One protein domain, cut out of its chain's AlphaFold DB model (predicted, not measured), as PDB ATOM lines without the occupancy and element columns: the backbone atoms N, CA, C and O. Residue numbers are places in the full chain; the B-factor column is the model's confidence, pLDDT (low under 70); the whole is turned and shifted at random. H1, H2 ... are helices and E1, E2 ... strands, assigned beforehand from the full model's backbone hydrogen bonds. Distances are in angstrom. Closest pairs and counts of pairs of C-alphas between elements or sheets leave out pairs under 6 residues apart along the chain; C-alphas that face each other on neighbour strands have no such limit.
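This is residues 47 to 77 and 88 to 182 of the 182 residues of an uncharacterized protein of Marinicauda algicola (UniProt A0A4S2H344). A small two-stranded sheet, E1 and E2, lies toward one end of an elongated domain, and a bundle of three helices, H2, H3 and H4, makes the other end. The longest helix, H1, joins the two, with its first half beside the sheet and its last half on H2. Long stretches with no named element, residues 47 to 68 and 169 to 182, make up much of the rest. The printed part has 126 residues, with two antiparallel strands followed by four helices, E1, E2, H1, H2, H3, H4, and is mostly helix by class. The whole is compact, with a radius of gyration of the C-alphas of 15.6 A and spans of 48 by 30 by 25 A.

E1 is residues 69 to 73, 13.1 A long, beginning at C-alpha 69 at (-0.487, -21.441, 33.334). E2 is residues 88 to 91. H1, residues 98 to 116, is 27.0 A from first to last C-alpha and begins at (8.917, -32.791, 35.539). H2 is residues 123 to 136, 20.0 A; H3 is residues 142 to 152, 15.4 A; H4 is residues 157 to 168, 16.1 A, ending at C-alpha 168 at (10.334, -36.085, 23.290).

E1 and E2 are antiparallel at 145 degrees, with N 69 and O 91 at 2.8 A and N 71 and O 89 at 3.0 A within hydrogen-bond range. H1 and E1 are near each other. The closest C-alphas of E2 and H1, those of Tyr 91 and Ala 100, are 6.6 A apart. Residues 109 to 116 of H1 touch H2 at a steep tilt of 46 degrees, opposite ways, closest at the C-alphas of Cys 112 and Cys 133, 5.6 A. H2, H3 and H4 form an up-and-down bundle, each helix running against the one before. H2 and H3 are a hairpin at a shallow tilt of 14 degrees, closest at the C-alphas of Ala 135 and Arg 145, 6.1 A. H3 and H4 are a hairpin at 33 degrees, shallow but only just short of steep, closest at the C-alphas of Thr 152 and Val 160, 5.4 A. H1 and H4 are only just apart, at 8.2 A. In H1, H2, H3 and H4 every O i to N i+4 pair is within hydrogen-bond range.

The C-alphas farthest apart, those of Asp 61 and Gln 122, are 48.1 A apart. Residues 78 to 87 are not printed, and C-alphas 77 and 88 across this cut are 17.4 A apart. Of the links printed whole, none is long. The mean pLDDT of the printed part is 79.7, and it is under 70 for residues 47 to 49, 54 to 77, 88 to 95 and 179 to 182.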
ATOM      1  N   ARG A  47      15.873 -46.291  32.002       54.09
ATOM      2  CA  ARG A  47      14.568 -45.633  31.808       54.09
ATOM      3  C   ARG A  47      14.036 -45.060  33.138       54.09
ATOM      4  O   ARG A  47      12.846 -45.208  33.435       54.09
ATOM      5  N   GLY A  48      14.921 -44.508  33.967       55.69
ATOM      6  CA  GLY A  48      14.529 -43.696  35.116       55.69
ATOM      7  C   GLY A  48      13.886 -42.412  34.612       55.69
ATOM      8  O   GLY A  48      14.098 -42.051  33.453       55.69
ATOM      9  N   ASP A  49      13.080 -41.760  35.445       67.81
ATOM     10  CA  ASP A  49      12.653 -40.401  35.125       67.81
ATOM     11  C   ASP A  49      13.916 -39.548  34.985       67.81
ATOM     12  O   ASP A  49      14.713 -39.419  35.914       67.81
ATOM     13  N   VAL A  50      14.172 -39.088  33.763       80.94
ATOM     14  CA  VAL A  50      15.322 -38.228  33.442       80.94
ATOM     15  C   VAL A  50      15.113 -36.809  33.955       80.94
ATOM     16  O   VAL A  50      16.062 -36.029  34.023       80.94
ATOM     17  N   TRP A  51      13.867 -36.502  34.297       84.81
ATOM     18  CA  TRP A  51      13.410 -35.261  34.882       84.81
ATOM     19  C   TRP A  51      13.511 -35.344  36.397       84.81
ATOM     20  O   TRP A  51      13.266 -36.395  36.992       84.81
ATOM     21  N   ALA A  52      13.900 -34.240  37.025       78.62
ATOM     22  CA  ALA A  52      13.984 -34.199  38.472       78.62
ATOM     23  C   ALA A  52      12.573 -34.276  39.064       78.62
ATOM     24  O   ALA A  52      11.665 -33.583  38.602       78.62
ATOM     25  N   GLU A  53      12.400 -35.100  40.099       73.62
ATOM     26  CA  GLU A  53      11.164 -35.122  40.877       73.62
ATOM     27  C   GLU A  53      10.846 -33.720  41.398       73.62
ATOM     28  O   GLU A  53      11.742 -32.945  41.753       73.62
ATOM     29  N   THR A  54       9.557 -33.398  41.465       67.69
ATOM     30  CA  THR A  54       9.150 -32.106  41.998       67.69
ATOM     31  C   THR A  54       9.580 -31.978  43.461       67.69
ATOM     32  O   THR A  54       9.387 -32.882  44.275       67.69
ATOM     33  N   THR A  55      10.189 -30.847  43.808       60.25
ATOM     34  CA  THR A  55      10.616 -30.557  45.187       60.25
ATOM     35  C   THR A  55       9.506 -29.918  46.024       60.25
ATOM     36  O   THR A  55       9.664 -29.745  47.234       60.25
ATOM     37  N   VAL A  56       8.370 -29.598  45.393       59.12
ATOM     38  CA  VAL A  56       7.185 -28.996  46.009       59.12
ATOM     39  C   VAL A  56       5.975 -29.862  45.642       59.12
ATOM     40  O   VAL A  56       5.827 -30.217  44.477       59.12
ATOM     41  N   PRO A  57       5.110 -30.240  46.598       56.66
ATOM     42  CA  PRO A  57       3.908 -30.999  46.272       56.66
ATOM     43  C   PRO A  57       3.046 -30.231  45.266       56.66
ATOM     44  O   PRO A  57       2.896 -29.014  45.380       56.66
ATOM     45  N   LEU A  58       2.479 -30.958  44.299       56.31
ATOM     46  CA  LEU A  58       1.518 -30.409  43.348       56.31
ATOM     47  C   LEU A  58       0.371 -29.763  44.140       56.31
ATOM     48  O   LEU A  58      -0.248 -30.446  44.955       56.31
ATOM     49  N   ASP A  59       0.117 -28.470  43.936       58.53
ATOM     50  CA  ASP A  59      -0.995 -27.783  44.591       58.53
ATOM     51  C   ASP A  59      -2.305 -28.176  43.881       58.53
ATOM     52  O   ASP A  59      -2.531 -27.751  42.742       58.53
ATOM     53  N   PRO A  60      -3.173 -29.003  44.503       58.84
ATOM     54  CA  PRO A  60      -4.426 -29.429  43.884       58.84
ATOM     55  C   PRO A  60      -5.392 -28.257  43.663       58.84
ATOM     56  O   PRO A  60      -6.288 -28.362  42.826       58.84
ATOM     57  N   ASP A  61      -5.192 -27.139  44.367       61.97
ATOM     58  CA  ASP A  61      -5.993 -25.928  44.235       61.97
ATOM     59  C   ASP A  61      -5.446 -24.983  43.152       61.97
ATOM     60  O   ASP A  61      -6.055 -23.949  42.885       61.97
ATOM     61  N   CYS A  62      -4.338 -25.324  42.476       64.94
ATOM     62  CA  CYS A  62      -3.787 -24.497  41.398       64.94
ATOM     63  C   CYS A  62      -4.755 -24.380  40.211       64.94
ATOM     64  O   CYS A  62      -4.791 -23.347  39.534       64.94
ATOM     65  N   ALA A  63      -5.595 -25.398  39.993       59.72
ATOM     66  CA  ALA A  63      -6.562 -25.430  38.907       59.72
ATOM     67  C   ALA A  63      -7.553 -24.252  38.975       59.72
ATOM     68  O   ALA A  63      -8.379 -24.148  39.880       59.72
ATOM     69  N   GLY A  64      -7.499 -23.365  37.976       56.38
ATOM     70  CA  GLY A  64      -8.372 -22.186  37.899       56.38
ATOM     71  C   GLY A  64      -7.891 -20.964  38.692       56.38
ATOM     72  O   GLY A  64      -8.644 -19.997  38.832       56.38
ATOM     73  N   THR A  65      -6.649 -20.973  39.183       63.62
ATOM     74  CA  THR A  65      -6.017 -19.805  39.812       63.62
ATOM     75  C   THR A  65      -5.174 -19.006  38.810       63.62
ATOM     76  O   THR A  65      -4.690 -19.568  37.830       63.62
ATOM     77  N   PRO A  66      -4.932 -17.698  39.045       61.78
ATOM     78  CA  PRO A  66      -4.056 -16.888  38.191       61.78
ATOM     79  C   PRO A  66      -2.578 -17.304  38.219       61.78
ATOM     80  O   PRO A  66      -1.799 -16.798  37.415       61.78
ATOM     81  N   ALA A  67      -2.179 -18.145  39.181       59.50
ATOM     82  CA  ALA A  67      -0.812 -18.638  39.313       59.50
ATOM     83  C   ALA A  67      -0.521 -19.788  38.335       59.50
ATOM     84  O   ALA A  67       0.597 -19.895  37.846       59.50
ATOM     85  N   CYS A  68      -1.531 -20.592  37.993       67.12
ATOM     86  CA  CYS A  68      -1.398 -21.696  37.048       67.12
ATOM     87  C   CYS A  68      -1.441 -21.197  35.595       67.12
ATOM     88  O   CYS A  68      -2.343 -20.456  35.196       67.12
ATOM     89  N   GLN A  69      -0.490 -21.646  34.780       64.81
ATOM     90  CA  GLN A  69      -0.487 -21.441  33.334       64.81
ATOM     91  C   GLN A  69      -0.933 -22.713  32.614       64.81
ATOM     92  O   GLN A  69      -0.658 -23.823  33.064       64.81
ATOM     93  N   THR A  70      -1.592 -22.551  31.465       61.72
ATOM     94  CA  THR A  70      -1.942 -23.667  30.577       61.72
ATOM     95  C   THR A  70      -0.951 -23.720  29.426       61.72
ATOM     96  O   THR A  70      -0.845 -22.764  28.656       61.72
ATOM     97  N   ALA A  71      -0.258 -24.845  29.283       59.22
ATOM     98  CA  ALA A  71       0.500 -25.159  28.082       59.22
ATOM     99  C   ALA A  71      -0.292 -26.141  27.217       59.22
ATOM    100  O   ALA A  71      -0.974 -27.039  27.714       59.22
ATOM    101  N   MET A  72      -0.196 -25.944  25.906       58.75
ATOM    102  CA  MET A  72      -0.826 -26.795  24.910       58.75
ATOM    103  C   MET A  72       0.256 -27.329  23.985       58.75
ATOM    104  O   MET A  72       0.927 -26.556  23.301       58.75
ATOM    105  N   ILE A  73       0.413 -28.649  23.947       60.12
ATOM    106  CA  ILE A  73       1.314 -29.304  23.005       60.12
ATOM    107  C   ILE A  73       0.467 -29.977  21.939       60.12
ATOM    108  O   ILE A  73      -0.343 -30.866  22.210       60.12
ATOM    109  N   MET A  74       0.652 -29.519  20.704       57.38
ATOM    110  CA  MET A  74       0.114 -30.193  19.534       57.38
ATOM    111  C   MET A  74       1.072 -31.328  19.163       57.38
ATOM    112  O   MET A  74       2.235 -31.044  18.867       57.38
ATOM    113  N   PRO A  75       0.630 -32.597  19.149       50.28
ATOM    114  CA  PRO A  75       1.449 -33.664  18.600       50.28
ATOM    115  C   PRO A  75       1.669 -33.373  17.111       50.28
ATOM    116  O   PRO A  75       0.723 -33.393  16.320       50.28
ATOM    117  N   SER A  76       2.897 -33.049  16.710       44.09
ATOM    118  CA  SER A  76       3.197 -32.821  15.295       44.09
ATOM    119  C   SER A  76       3.481 -34.132  14.573       44.09
ATOM    120  O   SER A  76       4.364 -34.908  14.912       44.09
ATOM    121  N   GLY A  77       2.713 -34.333  13.513       41.22
ATOM    122  CA  GLY A  77       2.894 -35.338  12.485       41.22
ATOM    123  C   GLY A  77       1.770 -35.162  11.472       41.22
ATOM    124  O   GLY A  77       0.660 -34.775  11.834       41.22
ATOM    125  N   GLU A  88      -3.371 -30.665  26.702       58.59
ATOM    126  CA  GLU A  88      -3.421 -29.519  27.603       58.59
ATOM    127  C   GLU A  88      -2.971 -29.953  28.995       58.59
ATOM    128  O   GLU A  88      -3.504 -30.912  29.553       58.59
ATOM    129  N   PHE A  89      -2.022 -29.228  29.578       59.34
ATOM    130  CA  PHE A  89      -1.650 -29.399  30.979       59.34
ATOM    131  C   PHE A  89      -1.530 -28.042  31.668       59.34
ATOM    132  O   PHE A  89      -1.118 -27.045  31.067       59.34
ATOM    133  N   GLN A  90      -1.924 -28.009  32.940       63.19
ATOM    134  CA  GLN A  90      -1.770 -26.846  33.807       63.19
ATOM    135  C   GLN A  90      -0.525 -27.029  34.666       63.19
ATOM    136  O   GLN A  90      -0.298 -28.113  35.201       63.19
ATOM    137  N   TYR A  91       0.276 -25.977  34.791       63.12
ATOM    138  CA  TYR A  91       1.474 -25.984  35.618       63.12
ATOM    139  C   TYR A  91       1.614 -24.655  36.362       63.12
ATOM    140  O   TYR A  91       1.280 -23.594  35.832       63.12
ATOM    141  N   ASP A  92       2.106 -24.715  37.596       67.38
ATOM    142  CA  ASP A  92       2.580 -23.530  38.304       67.38
ATOM    143  C   ASP A  92       4.026 -23.262  37.848       67.38
ATOM    144  O   ASP A  92       4.896 -24.096  38.103       67.38
ATOM    145  N   PRO A  93       4.322 -22.134  37.175       62.12
ATOM    146  CA  PRO A  93       5.674 -21.798  36.730       62.12
ATOM    147  C   PRO A  93       6.653 -21.566  37.894       62.12
ATOM    148  O   PRO A  93       7.860 -21.524  37.675       62.12
ATOM    149  N   ALA A  94       6.163 -21.386  39.126       65.38
ATOM    150  CA  ALA A  94       6.995 -21.324  40.323       65.38
ATOM    151  C   ALA A  94       7.368 -22.717  40.863       65.38
ATOM    152  O   ALA A  94       8.218 -22.812  41.754       65.38
ATOM    153  N   VAL A  95       6.755 -23.785  40.342       67.69
ATOM    154  CA  VAL A  95       7.018 -25.166  40.742       67.69
ATOM    155  C   VAL A  95       7.746 -25.908  39.630       67.69
ATOM    156  O   VAL A  95       7.213 -26.167  38.552       67.69
ATOM    157  N   ASP A  96       8.962 -26.334  39.950       73.06
ATOM    158  CA  ASP A  96       9.833 -27.097  39.061       73.06
ATOM    159  C   ASP A  96       9.365 -28.565  38.958       73.06
ATOM    160  O   ASP A  96       9.960 -29.484  39.523       73.06
ATOM    161  N   THR A  97       8.207 -28.788  38.329       76.06
ATOM    162  CA  THR A  97       7.672 -30.133  38.056       76.06
ATOM    163  C   THR A  97       8.373 -30.769  36.849       76.06
ATOM    164  O   THR A  97       8.796 -30.043  35.951       76.06
ATOM    165  N   PRO A  98       8.420 -32.114  36.740       82.38
ATOM    166  CA  PRO A  98       8.917 -32.791  35.539       82.38
ATOM    167  C   PRO A  98       8.297 -32.277  34.230       82.38
ATOM    168  O   PRO A  98       8.980 -32.137  33.220       82.38
ATOM    169  N   ILE A  99       7.000 -31.958  34.261       79.00
ATOM    170  CA  ILE A  99       6.257 -31.419  33.120       79.00
ATOM    171  C   ILE A  99       6.725 -29.999  32.770       79.00
ATOM    172  O   ILE A  99       6.927 -29.706  31.593       79.00
ATOM    173  N   ALA A 100       6.939 -29.136  33.768       77.31
ATOM    174  CA  ALA A 100       7.475 -27.793  33.555       77.31
ATOM    175  C   ALA A 100       8.909 -27.840  32.998       77.31
ATOM    176  O   ALA A 100       9.184 -27.209  31.981       77.31
ATOM    177  N   GLN A 101       9.786 -28.670  33.575       84.31
ATOM    178  CA  GLN A 101      11.157 -28.874  33.083       84.31
ATOM    179  C   GLN A 101      11.177 -29.349  31.624       84.31
ATOM    180  O   GLN A 101      11.963 -28.869  30.801       84.31
ATOM    181  N   TRP A 102      10.296 -30.292  31.286       87.38
ATOM    182  CA  TRP A 102      10.144 -30.780  29.920       87.38
ATOM    183  C   TRP A 102       9.642 -29.693  28.970       87.38
ATOM    184  O   TRP A 102      10.214 -29.517  27.891       87.38
ATOM    185  N   GLY A 103       8.645 -28.911  29.387       81.56
ATOM    186  CA  GLY A 103       8.170 -27.743  28.648       81.56
ATOM    187  C   GLY A 103       9.283 -26.727  28.371       81.56
ATOM    188  O   GLY A 103       9.449 -26.309  27.225       81.56
ATOM    189  N   ASP A 104      10.100 -26.399  29.373       83.81
ATOM    190  CA  ASP A 104      11.230 -25.467  29.252       83.81
ATOM    191  C   ASP A 104      12.314 -25.976  28.293       83.81
ATOM    192  O   ASP A 104      12.866 -25.207  27.494       83.81
ATOM    193  N   CYS A 105      12.594 -27.281  28.324       90.19
ATOM    194  CA  CYS A 105      13.473 -27.942  27.361       90.19
ATOM    195  C   CYS A 105      12.957 -27.779  25.923       90.19
ATOM    196  O   CYS A 105      13.699 -27.319  25.049       90.19
ATOM    197  N   LEU A 106      11.683 -28.103  25.674       89.19
ATOM    198  CA  LEU A 106      11.085 -27.979  24.343       89.19
ATOM    199  C   LEU A 106      11.040 -26.523  23.878       89.19
ATOM    200  O   LEU A 106      11.393 -26.235  22.735       89.19
ATOM    201  N   HIS A 107      10.661 -25.599  24.760       84.75
ATOM    202  CA  HIS A 107      10.625 -24.175  24.455       84.75
ATOM    203  C   HIS A 107      12.006 -23.655  24.041       84.75
ATOM    204  O   HIS A 107      12.143 -23.060  22.974       84.75
ATOM    205  N   THR A 108      13.042 -23.946  24.835       86.12
ATOM    206  CA  THR A 108      14.428 -23.541  24.543       86.12
ATOM    207  C   THR A 108      14.892 -24.077  23.187       86.12
ATOM    208  O   THR A 108      15.501 -23.353  22.397       86.12
ATOM    209  N   LEU A 109      14.568 -25.338  22.889       89.31
ATOM    210  CA  LEU A 109      14.894 -25.959  21.612       89.31
ATOM    211  C   LEU A 109      14.191 -25.270  20.435       89.31
ATOM    212  O   LEU A 109      14.844 -24.973  19.435       89.31
ATOM    213  N   PHE A 110      12.883 -25.019  20.535       87.12
ATOM    214  CA  PHE A 110      12.119 -24.396  19.453       87.12
ATOM    215  C   PHE A 110      12.557 -22.955  19.197       87.12
ATOM    216  O   PHE A 110      12.745 -22.592  18.039       87.12
ATOM    217  N   VAL A 111      12.825 -22.177  20.251       86.31
ATOM    218  CA  VAL A 111      13.381 -20.822  20.124       86.31
ATOM    219  C   VAL A 111      14.707 -20.840  19.361       86.31
ATOM    220  O   VAL A 111      14.909 -20.020  18.469       86.31
ATOM    221  N   CYS A 112      15.594 -21.797  19.653       93.25
ATOM    222  CA  CYS A 112      16.834 -21.952  18.893       93.25
ATOM    223  C   CYS A 112      16.571 -22.326  17.428       93.25
ATOM    224  O   CYS A 112      17.142 -21.717  16.529       93.25
ATOM    225  N   ILE A 113      15.690 -23.298  17.169       88.75
ATOM    226  CA  ILE A 113      15.366 -23.742  15.804       88.75
ATOM    227  C   ILE A 113      14.829 -22.578  14.963       88.75
ATOM    228  O   ILE A 113      15.247 -22.413  13.820       88.75
ATOM    229  N   GLU A 114      13.928 -21.771  15.524       86.31
ATOM    230  CA  GLU A 114      13.350 -20.604  14.854       86.31
ATOM    231  C   GLU A 114      14.383 -19.502  14.586       86.31
ATOM    232  O   GLU A 114      14.317 -18.842  13.548       86.31
ATOM    233  N   ALA A 115      15.337 -19.305  15.499       88.50
ATOM    234  CA  ALA A 115      16.373 -18.287  15.365       88.50
ATOM    235  C   ALA A 115      17.489 -18.688  14.383       88.50
ATOM    236  O   ALA A 115      17.936 -17.865  13.583       88.50
ATOM    237  N   GLU A 116      17.935 -19.944  14.441       88.69
ATOM    238  CA  GLU A 116      19.184 -20.390  13.813       88.69
ATOM    239  C   GLU A 116      18.982 -21.122  12.481       88.69
ATOM    240  O   GLU A 116      19.928 -21.263  11.702       88.69
ATOM    241  N   ILE A 117      17.771 -21.610  12.188       90.69
ATOM    242  CA  ILE A 117      17.498 -22.400  10.980       90.69
ATOM    243  C   ILE A 117      16.611 -21.601  10.018       90.69
ATOM    244  O   ILE A 117      15.402 -21.504  10.229       90.69
ATOM    245  N   PRO A 118      17.166 -21.077   8.906       88.75
ATOM    246  CA  PRO A 118      16.374 -20.401   7.885       88.75
ATOM    247  C   PRO A 118      15.264 -21.296   7.322       88.75
ATOM    248  O   PRO A 118      15.462 -22.493   7.099       88.75
ATOM    249  N   ALA A 119      14.106 -20.705   7.023       85.19
ATOM    250  CA  ALA A 119      12.960 -21.430   6.472       85.19
ATOM    251  C   ALA A 119      13.244 -22.091   5.106       85.19
ATOM    252  O   ALA A 119      12.588 -23.066   4.747       85.19
ATOM    253  N   ASP A 120      14.216 -21.575   4.351       89.69
ATOM    254  CA  ASP A 120      14.662 -22.082   3.050       89.69
ATOM    255  C   ASP A 120      15.915 -22.974   3.134       89.69
ATOM    256  O   ASP A 120      16.482 -23.358   2.107       89.69
ATOM    257  N   ALA A 121      16.357 -23.326   4.346       91.44
ATOM    258  CA  ALA A 121      17.501 -24.202   4.536       91.44
ATOM    259  C   ALA A 121      17.256 -25.589   3.915       91.44
ATOM    260  O   ALA A 121      16.186 -26.184   4.044       91.44
ATOM    261  N   GLN A 122      18.291 -26.131   3.270       95.00
ATOM    262  CA  GLN A 122      18.263 -27.492   2.729       95.00
ATOM    263  C   GLN A 122      18.179 -28.531   3.855       95.00
ATOM    264  O   GLN A 122      18.660 -28.282   4.961       95.00
ATOM    265  N   ASP A 123      17.643 -29.716   3.560       91.50
ATOM    266  CA  ASP A 123      17.408 -30.775   4.553       91.50
ATOM    267  C   ASP A 123      18.642 -31.094   5.408       91.50
ATOM    268  O   ASP A 123      18.543 -31.144   6.632       91.50
ATOM    269  N   ASP A 124      19.824 -31.245   4.810       92.25
ATOM    270  CA  ASP A 124      21.045 -31.541   5.573       92.25
ATOM    271  C   ASP A 124      21.421 -30.405   6.539       92.25
ATOM    272  O   ASP A 124      21.837 -30.662   7.673       92.25
ATOM    273  N   ALA A 125      21.218 -29.151   6.125       93.31
ATOM    274  CA  ALA A 125      21.454 -27.979   6.964       93.31
ATOM    275  C   ALA A 125      20.415 -27.877   8.090       93.31
ATOM    276  O   ALA A 125      20.789 -27.637   9.236       93.31
ATOM    277  N   ARG A 126      19.133 -28.148   7.807       93.06
ATOM    278  CA  ARG A 126      18.079 -28.219   8.834       93.06
ATOM    279  C   ARG A 126      18.365 -29.326   9.843       93.06
ATOM    280  O   ARG A 126      18.281 -29.109  11.046       93.06
ATOM    281  N   ALA A 127      18.767 -30.504   9.367       95.12
ATOM    282  CA  ALA A 127      19.129 -31.630  10.219       95.12
ATOM    283  C   ALA A 127      20.326 -31.292  11.120       95.12
ATOM    284  O   ALA A 127      20.346 -31.658  12.294       95.12
ATOM    285  N   ALA A 128      21.345 -30.619  10.579       96.00
ATOM    286  CA  ALA A 128      22.492 -30.152  11.353       96.00
ATOM    287  C   ALA A 128      22.086 -29.094  12.391       96.00
ATOM    288  O   ALA A 128      22.470 -29.230  13.551       96.00
ATOM    289  N   GLY A 129      21.262 -28.117  12.004       95.38
ATOM    290  CA  GLY A 129      20.765 -27.062  12.887       95.38
ATOM    291  C   GLY A 129      19.959 -27.605  14.064       95.38
ATOM    292  O   GLY A 129      20.247 -27.266  15.205       95.38
ATOM    293  N   VAL A 130      19.028 -28.538  13.830       94.69
ATOM    294  CA  VAL A 130      18.238 -29.148  14.919       94.69
ATOM    295  C   VAL A 130      19.140 -29.878  15.917       94.69
ATOM    296  O   VAL A 130      18.942 -29.779  17.126       94.69
ATOM    297  N   ARG A 131      20.167 -30.593  15.436       96.94
ATOM    298  CA  ARG A 131      21.142 -31.244  16.327       96.94
ATOM    299  C   ARG A 131      21.965 -30.237  17.121       96.94
ATOM    300  O   ARG A 131      22.234 -30.502  18.288       96.94
ATOM    301  N   ALA A 132      22.369 -29.128  16.501       96.94
ATOM    302  CA  ALA A 132      23.092 -28.058  17.180       96.94
ATOM    303  C   ALA A 132      22.225 -27.437  18.284       96.94
ATOM    304  O   ALA A 132      22.643 -27.413  19.436       96.94
ATOM    305  N   CYS A 133      20.973 -27.093  17.972       96.75
ATOM    306  CA  CYS A 133      20.030 -26.568  18.955       96.75
ATOM    307  C   CYS A 133      19.772 -27.538  20.114       96.75
ATOM    308  O   CYS A 133      19.792 -27.131  21.271       96.75
ATOM    309  N   MET A 134      19.605 -28.840  19.846       96.88
ATOM    310  CA  MET A 134      19.479 -29.830  20.922       96.88
ATOM    311  C   MET A 134      20.756 -29.942  21.764       96.88
ATOM    312  O   MET A 134      20.669 -30.176  22.963       96.88
ATOM    313  N   ALA A 135      21.942 -29.788  21.173       95.06
ATOM    314  CA  ALA A 135      23.193 -29.812  21.927       95.06
ATOM    315  C   ALA A 135      23.341 -28.596  22.862       95.06
ATOM    316  O   ALA A 135      23.950 -28.723  23.924       95.06
ATOM    317  N   GLU A 136      22.764 -27.453  22.484       93.56
ATOM    318  CA  GLU A 136      22.818 -26.190  23.229       93.56
ATOM    319  C   GLU A 136      21.661 -25.995  24.221       93.56
ATOM    320  O   GLU A 136      21.761 -25.147  25.108       93.56
ATOM    321  N   ALA A 137      20.592 -26.792  24.129       92.00
ATOM    322  CA  ALA A 137      19.434 -26.725  25.019       92.00
ATOM    323  C   ALA A 137      19.764 -27.222  26.443       92.00
ATOM    324  O   ALA A 137      19.450 -28.349  26.822       92.00
ATOM    325  N   GLN A 138      20.413 -26.381  27.252       89.69
ATOM    326  CA  GLN A 138      20.885 -26.720  28.607       89.69
ATOM    327  C   GLN A 138      19.759 -27.088  29.586       89.69
ATOM    328  O   GLN A 138      20.013 -27.780  30.567       89.69
ATOM    329  N   THR A 139      18.530 -26.654  29.309       88.25
ATOM    330  CA  THR A 139      17.313 -27.007  30.057       88.25
ATOM    331  C   THR A 139      16.888 -28.462  29.845       88.25
ATOM    332  O   THR A 139      16.200 -29.034  30.683       88.25
ATOM    333  N   CYS A 140      17.328 -29.106  28.761       90.69
ATOM    334  CA  CYS A 140      17.082 -30.526  28.524       90.69
ATOM    335  C   CYS A 140      18.075 -31.398  29.312       90.69
ATOM    336  O   CYS A 140      19.269 -31.112  29.262       90.69
ATOM    337  N   PRO A 141      17.666 -32.517  29.937       91.81
ATOM    338  CA  PRO A 141      18.566 -33.422  30.642       91.81
ATOM    339  C   PRO A 141      19.685 -33.954  29.743       91.81
ATOM    340  O   PRO A 141      19.451 -34.339  28.593       91.81
ATOM    341  N   ASP A 142      20.901 -34.058  30.288       91.62
ATOM    342  CA  ASP A 142      22.088 -34.546  29.570       91.62
ATOM    343  C   ASP A 142      21.839 -35.895  28.885       91.62
ATOM    344  O   ASP A 142      22.267 -36.123  27.751       91.62
ATOM    345  N   ALA A 143      21.101 -36.780  29.555       90.38
ATOM    346  CA  ALA A 143      20.783 -38.103  29.043       90.38
ATOM    347  C   ALA A 143      19.879 -38.039  27.795       90.38
ATOM    348  O   ALA A 143      20.087 -38.790  26.840       90.38
ATOM    349  N   CYS A 144      18.936 -37.093  27.756       92.50
ATOM    350  CA  CYS A 144      18.071 -36.832  26.606       92.50
ATOM    351  C   CYS A 144      18.838 -36.244  25.425       92.50
ATOM    352  O   CYS A 144      18.731 -36.753  24.305       92.50
ATOM    353  N   ARG A 145      19.690 -35.241  25.677       94.38
ATOM    354  CA  ARG A 145      20.554 -34.655  24.639       94.38
ATOM    355  C   ARG A 145      21.495 -35.707  24.046       94.38
ATOM    356  O   ARG A 145      21.607 -35.830  22.826       94.38
ATOM    357  N   ALA A 146      22.121 -36.525  24.896       93.38
ATOM    358  CA  ALA A 146      23.024 -37.594  24.475       93.38
ATOM    359  C   ALA A 146      22.307 -38.672  23.648       93.38
ATOM    360  O   ALA A 146      22.819 -39.110  22.613       93.38
ATOM    361  N   ARG A 147      21.104 -39.080  24.069       92.69
ATOM    362  CA  ARG A 147      20.274 -40.031  23.325       92.69
ATOM    363  C   ARG A 147      19.907 -39.492  21.946       92.69
ATOM    364  O   ARG A 147      20.084 -40.206  20.956       92.69
ATOM    365  N   PHE A 148      19.444 -38.247  21.874       95.44
ATOM    366  CA  PHE A 148      19.090 -37.613  20.610       95.44
ATOM    367  C   PHE A 148      20.293 -37.547  19.667       95.44
ATOM    368  O   PHE A 148      20.207 -37.989  18.520       95.44
ATOM    369  N   ALA A 149      21.449 -37.090  20.156       96.25
ATOM    370  CA  ALA A 149      22.682 -37.038  19.375       96.25
ATOM    371  C   ALA A 149      23.076 -38.421  18.823       96.25
ATOM    372  O   ALA A 149      23.389 -38.555  17.640       96.25
ATOM    373  N   ALA A 150      22.991 -39.468  19.650       95.19
ATOM    374  CA  ALA A 150      23.332 -40.829  19.245       95.19
ATOM    375  C   ALA A 150      22.383 -41.391  18.174       95.19
ATOM    376  O   ALA A 150      22.829 -42.060  17.244       95.19
ATOM    377  N   ARG A 151      21.074 -41.135  18.284       95.38
ATOM    378  CA  ARG A 151      20.076 -41.657  17.333       95.38
ATOM    379  C   ARG A 151      20.036 -40.875  16.023       95.38
ATOM    380  O   ARG A 151      19.668 -41.439  14.995       95.38
ATOM    381  N   THR A 152      20.407 -39.599  16.052       96.94
ATOM    382  CA  THR A 152      20.343 -38.710  14.885       96.94
ATOM    383  C   THR A 152      21.648 -38.636  14.099       96.94
ATOM    384  O   THR A 152      21.677 -37.986  13.051       96.94
ATOM    385  N   GLN A 153      22.726 -39.280  14.553       94.56
ATOM    386  CA  GLN A 153      24.023 -39.250  13.878       94.56
ATOM    387  C   GLN A 153      23.910 -39.741  12.423       94.56
ATOM    388  O   GLN A 153      23.492 -40.865  12.162       94.56
ATOM    389  N   GLY A 154      24.278 -38.884  11.464       92.00
ATOM    390  CA  GLY A 154      24.238 -39.204  10.029       92.00
ATOM    391  C   GLY A 154      22.835 -39.313   9.411       92.00
ATOM    392  O   GLY A 154      22.718 -39.672   8.245       92.00
ATOM    393  N   ALA A 155      21.773 -39.018  10.164       94.62
ATOM    394  CA  ALA A 155      20.397 -39.056   9.671       94.62
ATOM    395  C   ALA A 155      20.035 -37.835   8.792       94.62
ATOM    396  O   ALA A 155      20.498 -36.723   9.037       94.62
ATOM    397  N   GLY A 156      19.160 -38.004   7.801       94.62
ATOM    398  CA  GLY A 156      18.540 -36.866   7.103       94.62
ATOM    399  C   GLY A 156      17.473 -36.176   7.966       94.62
ATOM    400  O   GLY A 156      17.022 -36.751   8.960       94.62
ATOM    401  N   PHE A 157      17.036 -34.973   7.571       93.31
ATOM    402  CA  PHE A 157      16.097 -34.150   8.351       93.31
ATOM    403  C   PHE A 157      14.829 -34.896   8.776       93.31
ATOM    404  O   PHE A 157      14.528 -34.941   9.964       93.31
ATOM    405  N   ALA A 158      14.156 -35.578   7.845       91.38
ATOM    406  CA  ALA A 158      12.930 -36.320   8.144       91.38
ATOM    407  C   ALA A 158      13.114 -37.365   9.261       91.38
ATOM    408  O   ALA A 158      12.231 -37.570  10.088       91.38
ATOM    409  N   ARG A 159      14.283 -38.021   9.323       95.00
ATOM    410  CA  ARG A 159      14.570 -38.988  10.389       95.00
ATOM    411  C   ARG A 159      14.948 -38.298  11.699       95.00
ATOM    412  O   ARG A 159      14.607 -38.822  12.752       95.00
ATOM    413  N   VAL A 160      15.629 -37.152  11.649       94.81
ATOM    414  CA  VAL A 160      15.898 -36.323  12.838       94.81
ATOM    415  C   VAL A 160      14.589 -35.872  13.484       94.81
ATOM    416  O   VAL A 160      14.410 -36.059  14.682       94.81
ATOM    417  N   GLU A 161      13.663 -35.358  12.678       91.38
ATOM    418  CA  GLU A 161      12.328 -34.944  13.106       91.38
ATOM    419  C   GLU A 161      11.540 -36.117  13.701       91.38
ATOM    420  O   GLU A 161      11.028 -36.025  14.812       91.38
ATOM    421  N   GLN A 162      11.522 -37.269  13.026       91.44
ATOM    422  CA  GLN A 162      10.857 -38.458  13.554       91.44
ATOM    423  C   GLN A 162      11.428 -38.899  14.912       91.44
ATOM    424  O   GLN A 162      10.673 -39.236  15.816       91.44
ATOM    425  N   ILE A 163      12.756 -38.897  15.073       93.00
ATOM    426  CA  ILE A 163      13.398 -39.255  16.346       93.00
ATOM    427  C   ILE A 163      13.028 -38.259  17.445       93.00
ATOM    428  O   ILE A 163      12.843 -38.676  18.586       93.00
ATOM    429  N   PHE A 164      12.922 -36.970  17.114       93.19
ATOM    430  CA  PHE A 164      12.481 -35.955  18.062       93.19
ATOM    431  C   PHE A 164      11.085 -36.280  18.598       93.19
ATOM    432  O   PHE A 164      10.922 -36.352  19.813       93.19
ATOM    433  N   PHE A 165      10.120 -36.577  17.723       88.12
ATOM    434  CA  PHE A 165       8.776 -36.978  18.155       88.12
ATOM    435  C   PHE A 165       8.792 -38.250  19.000       88.12
ATOM    436  O   PHE A 165       8.298 -38.232  20.125       88.12
ATOM    437  N   GLU A 166       9.449 -39.306  18.515       89.06
ATOM    438  CA  GLU A 166       9.529 -40.598  19.209       89.06
ATOM    439  C   GLU A 166      10.118 -40.487  20.627       89.06
ATOM    440  O   GLU A 166       9.750 -41.256  21.515       89.06
ATOM    441  N   ASP A 167      11.094 -39.595  20.840       90.06
ATOM    442  CA  ASP A 167      11.769 -39.470  22.133       90.06
ATOM    443  C   ASP A 167      11.150 -38.398  23.035       90.06
ATOM    444  O   ASP A 167      11.103 -38.621  24.240       90.06
ATOM    445  N   PHE A 168      10.685 -37.269  22.497       90.06
ATOM    446  CA  PHE A 168      10.334 -36.085  23.290       90.06
ATOM    447  C   PHE A 168       8.854 -35.718  23.286       90.06
ATOM    448  O   PHE A 168       8.488 -34.859  24.078       90.06
ATOM    449  N   VAL A 169       8.021 -36.306  22.423       85.38
ATOM    450  CA  VAL A 169       6.620 -35.876  22.257       85.38
ATOM    451  C   VAL A 169       5.640 -37.040  22.346       85.38
ATOM    452  O   VAL A 169       4.603 -36.911  22.992       85.38
ATOM    453  N   ASP A 170       5.946 -38.171  21.711       82.75
ATOM    454  CA  ASP A 170       5.043 -39.319  21.672       82.75
ATOM    455  C   ASP A 170       4.786 -39.869  23.087       82.75
ATOM    456  O   ASP A 170       5.725 -39.978  23.884       82.75
ATOM    457  N   PRO A 171       3.547 -40.283  23.417       77.88
ATOM    458  CA  PRO A 171       3.251 -40.903  24.703       77.88
ATOM    459  C   PRO A 171       4.165 -42.102  24.988       77.88
ATOM    460  O   PRO A 171       4.253 -43.046  24.200       77.88
ATOM    461  N   GLY A 172       4.851 -42.075  26.134       77.50
ATOM    462  CA  GLY A 172       5.838 -43.096  26.502       77.50
ATOM    463  C   GLY A 172       7.206 -42.939  25.824       77.50
ATOM    464  O   GLY A 172       8.054 -43.830  25.956       77.50
ATOM    465  N   GLY A 173       7.429 -41.822  25.124       84.88
ATOM    466  CA  GLY A 173       8.733 -41.390  24.640       84.88
ATOM    467  C   GLY A 173       9.753 -41.328  25.774       84.88
ATOM    468  O   GLY A 173       9.424 -41.119  26.941       84.88
ATOM    469  N   TRP A 174      11.022 -41.568  25.448       86.81
ATOM    470  CA  TRP A 174      12.058 -41.763  26.467       86.81
ATOM    471  C   TRP A 174      12.336 -40.504  27.307       86.81
ATOM    472  O   TRP A 174      12.726 -40.621  28.463       86.81
ATOM    473  N   CYS A 175      12.128 -39.328  26.717       89.12
ATOM    474  CA  CYS A 175      12.285 -38.008  27.323       89.12
ATOM    475  C   CYS A 175      10.953 -37.358  27.705       89.12
ATOM    476  O   CYS A 175      10.949 -36.186  28.068       89.12
ATOM    477  N   VAL A 176       9.834 -38.078  27.626       86.31
ATOM    478  CA  VAL A 176       8.540 -37.576  28.096       86.31
ATOM    479  C   VAL A 176       8.422 -37.895  29.590       86.31
ATOM    480  O   VAL A 176       8.616 -39.060  29.956       86.31
ATOM    481  N   PRO A 177       8.142 -36.902  30.458       83.06
ATOM    482  CA  PRO A 177       7.871 -37.154  31.868       83.06
ATOM    483  C   PRO A 177       6.773 -38.198  32.021       83.06
ATOM    484  O   PRO A 177       5.756 -38.147  31.325       83.06
ATOM    485  N   ARG A 178       6.957 -39.147  32.936       74.19
ATOM    486  CA  ARG A 178       5.839 -40.003  33.330       74.19
ATOM    487  C   ARG A 178       4.973 -39.188  34.272       74.19
ATOM    488  O   ARG A 178       5.489 -38.555  35.189       74.19
ATOM    489  N   GLU A 179       3.663 -39.195  34.062       62.22
ATOM    490  CA  GLU A 179       2.775 -38.811  35.151       62.22
ATOM    491  C   GLU A 179       3.093 -39.770  36.300       62.22
ATOM    492  O   GLU A 179       2.979 -40.988  36.142       62.22
ATOM    493  N   ALA A 180       3.608 -39.239  37.411       49.06
ATOM    494  CA  ALA A 180       3.652 -39.999  38.646       49.06
ATOM    495  C   ALA A 180       2.206 -40.417  38.901       49.06
ATOM    496  O   ALA A 180       1.358 -39.532  39.014       49.06
ATOM    497  N   ASP A 181       1.946 -41.728  38.857       36.34
ATOM    498  CA  ASP A 181       0.623 -42.333  39.005       36.34
ATOM    499  C   ASP A 181      -0.213 -41.521  40.013       36.34
ATOM    500  O   ASP A 181       0.112 -41.496  41.204       36.34
ATOM    501  N   GLN A 182      -1.223 -40.798  39.510       34.41
ATOM    502  CA  GLN A 182      -2.216 -40.119  40.347       34.41
ATOM    503  C   GLN A 182      -3.052 -41.152  41.106       34.41
ATOM    504  O   GLN A 182      -3.505 -42.133  40.467       34.41
TER     505      GLN A 182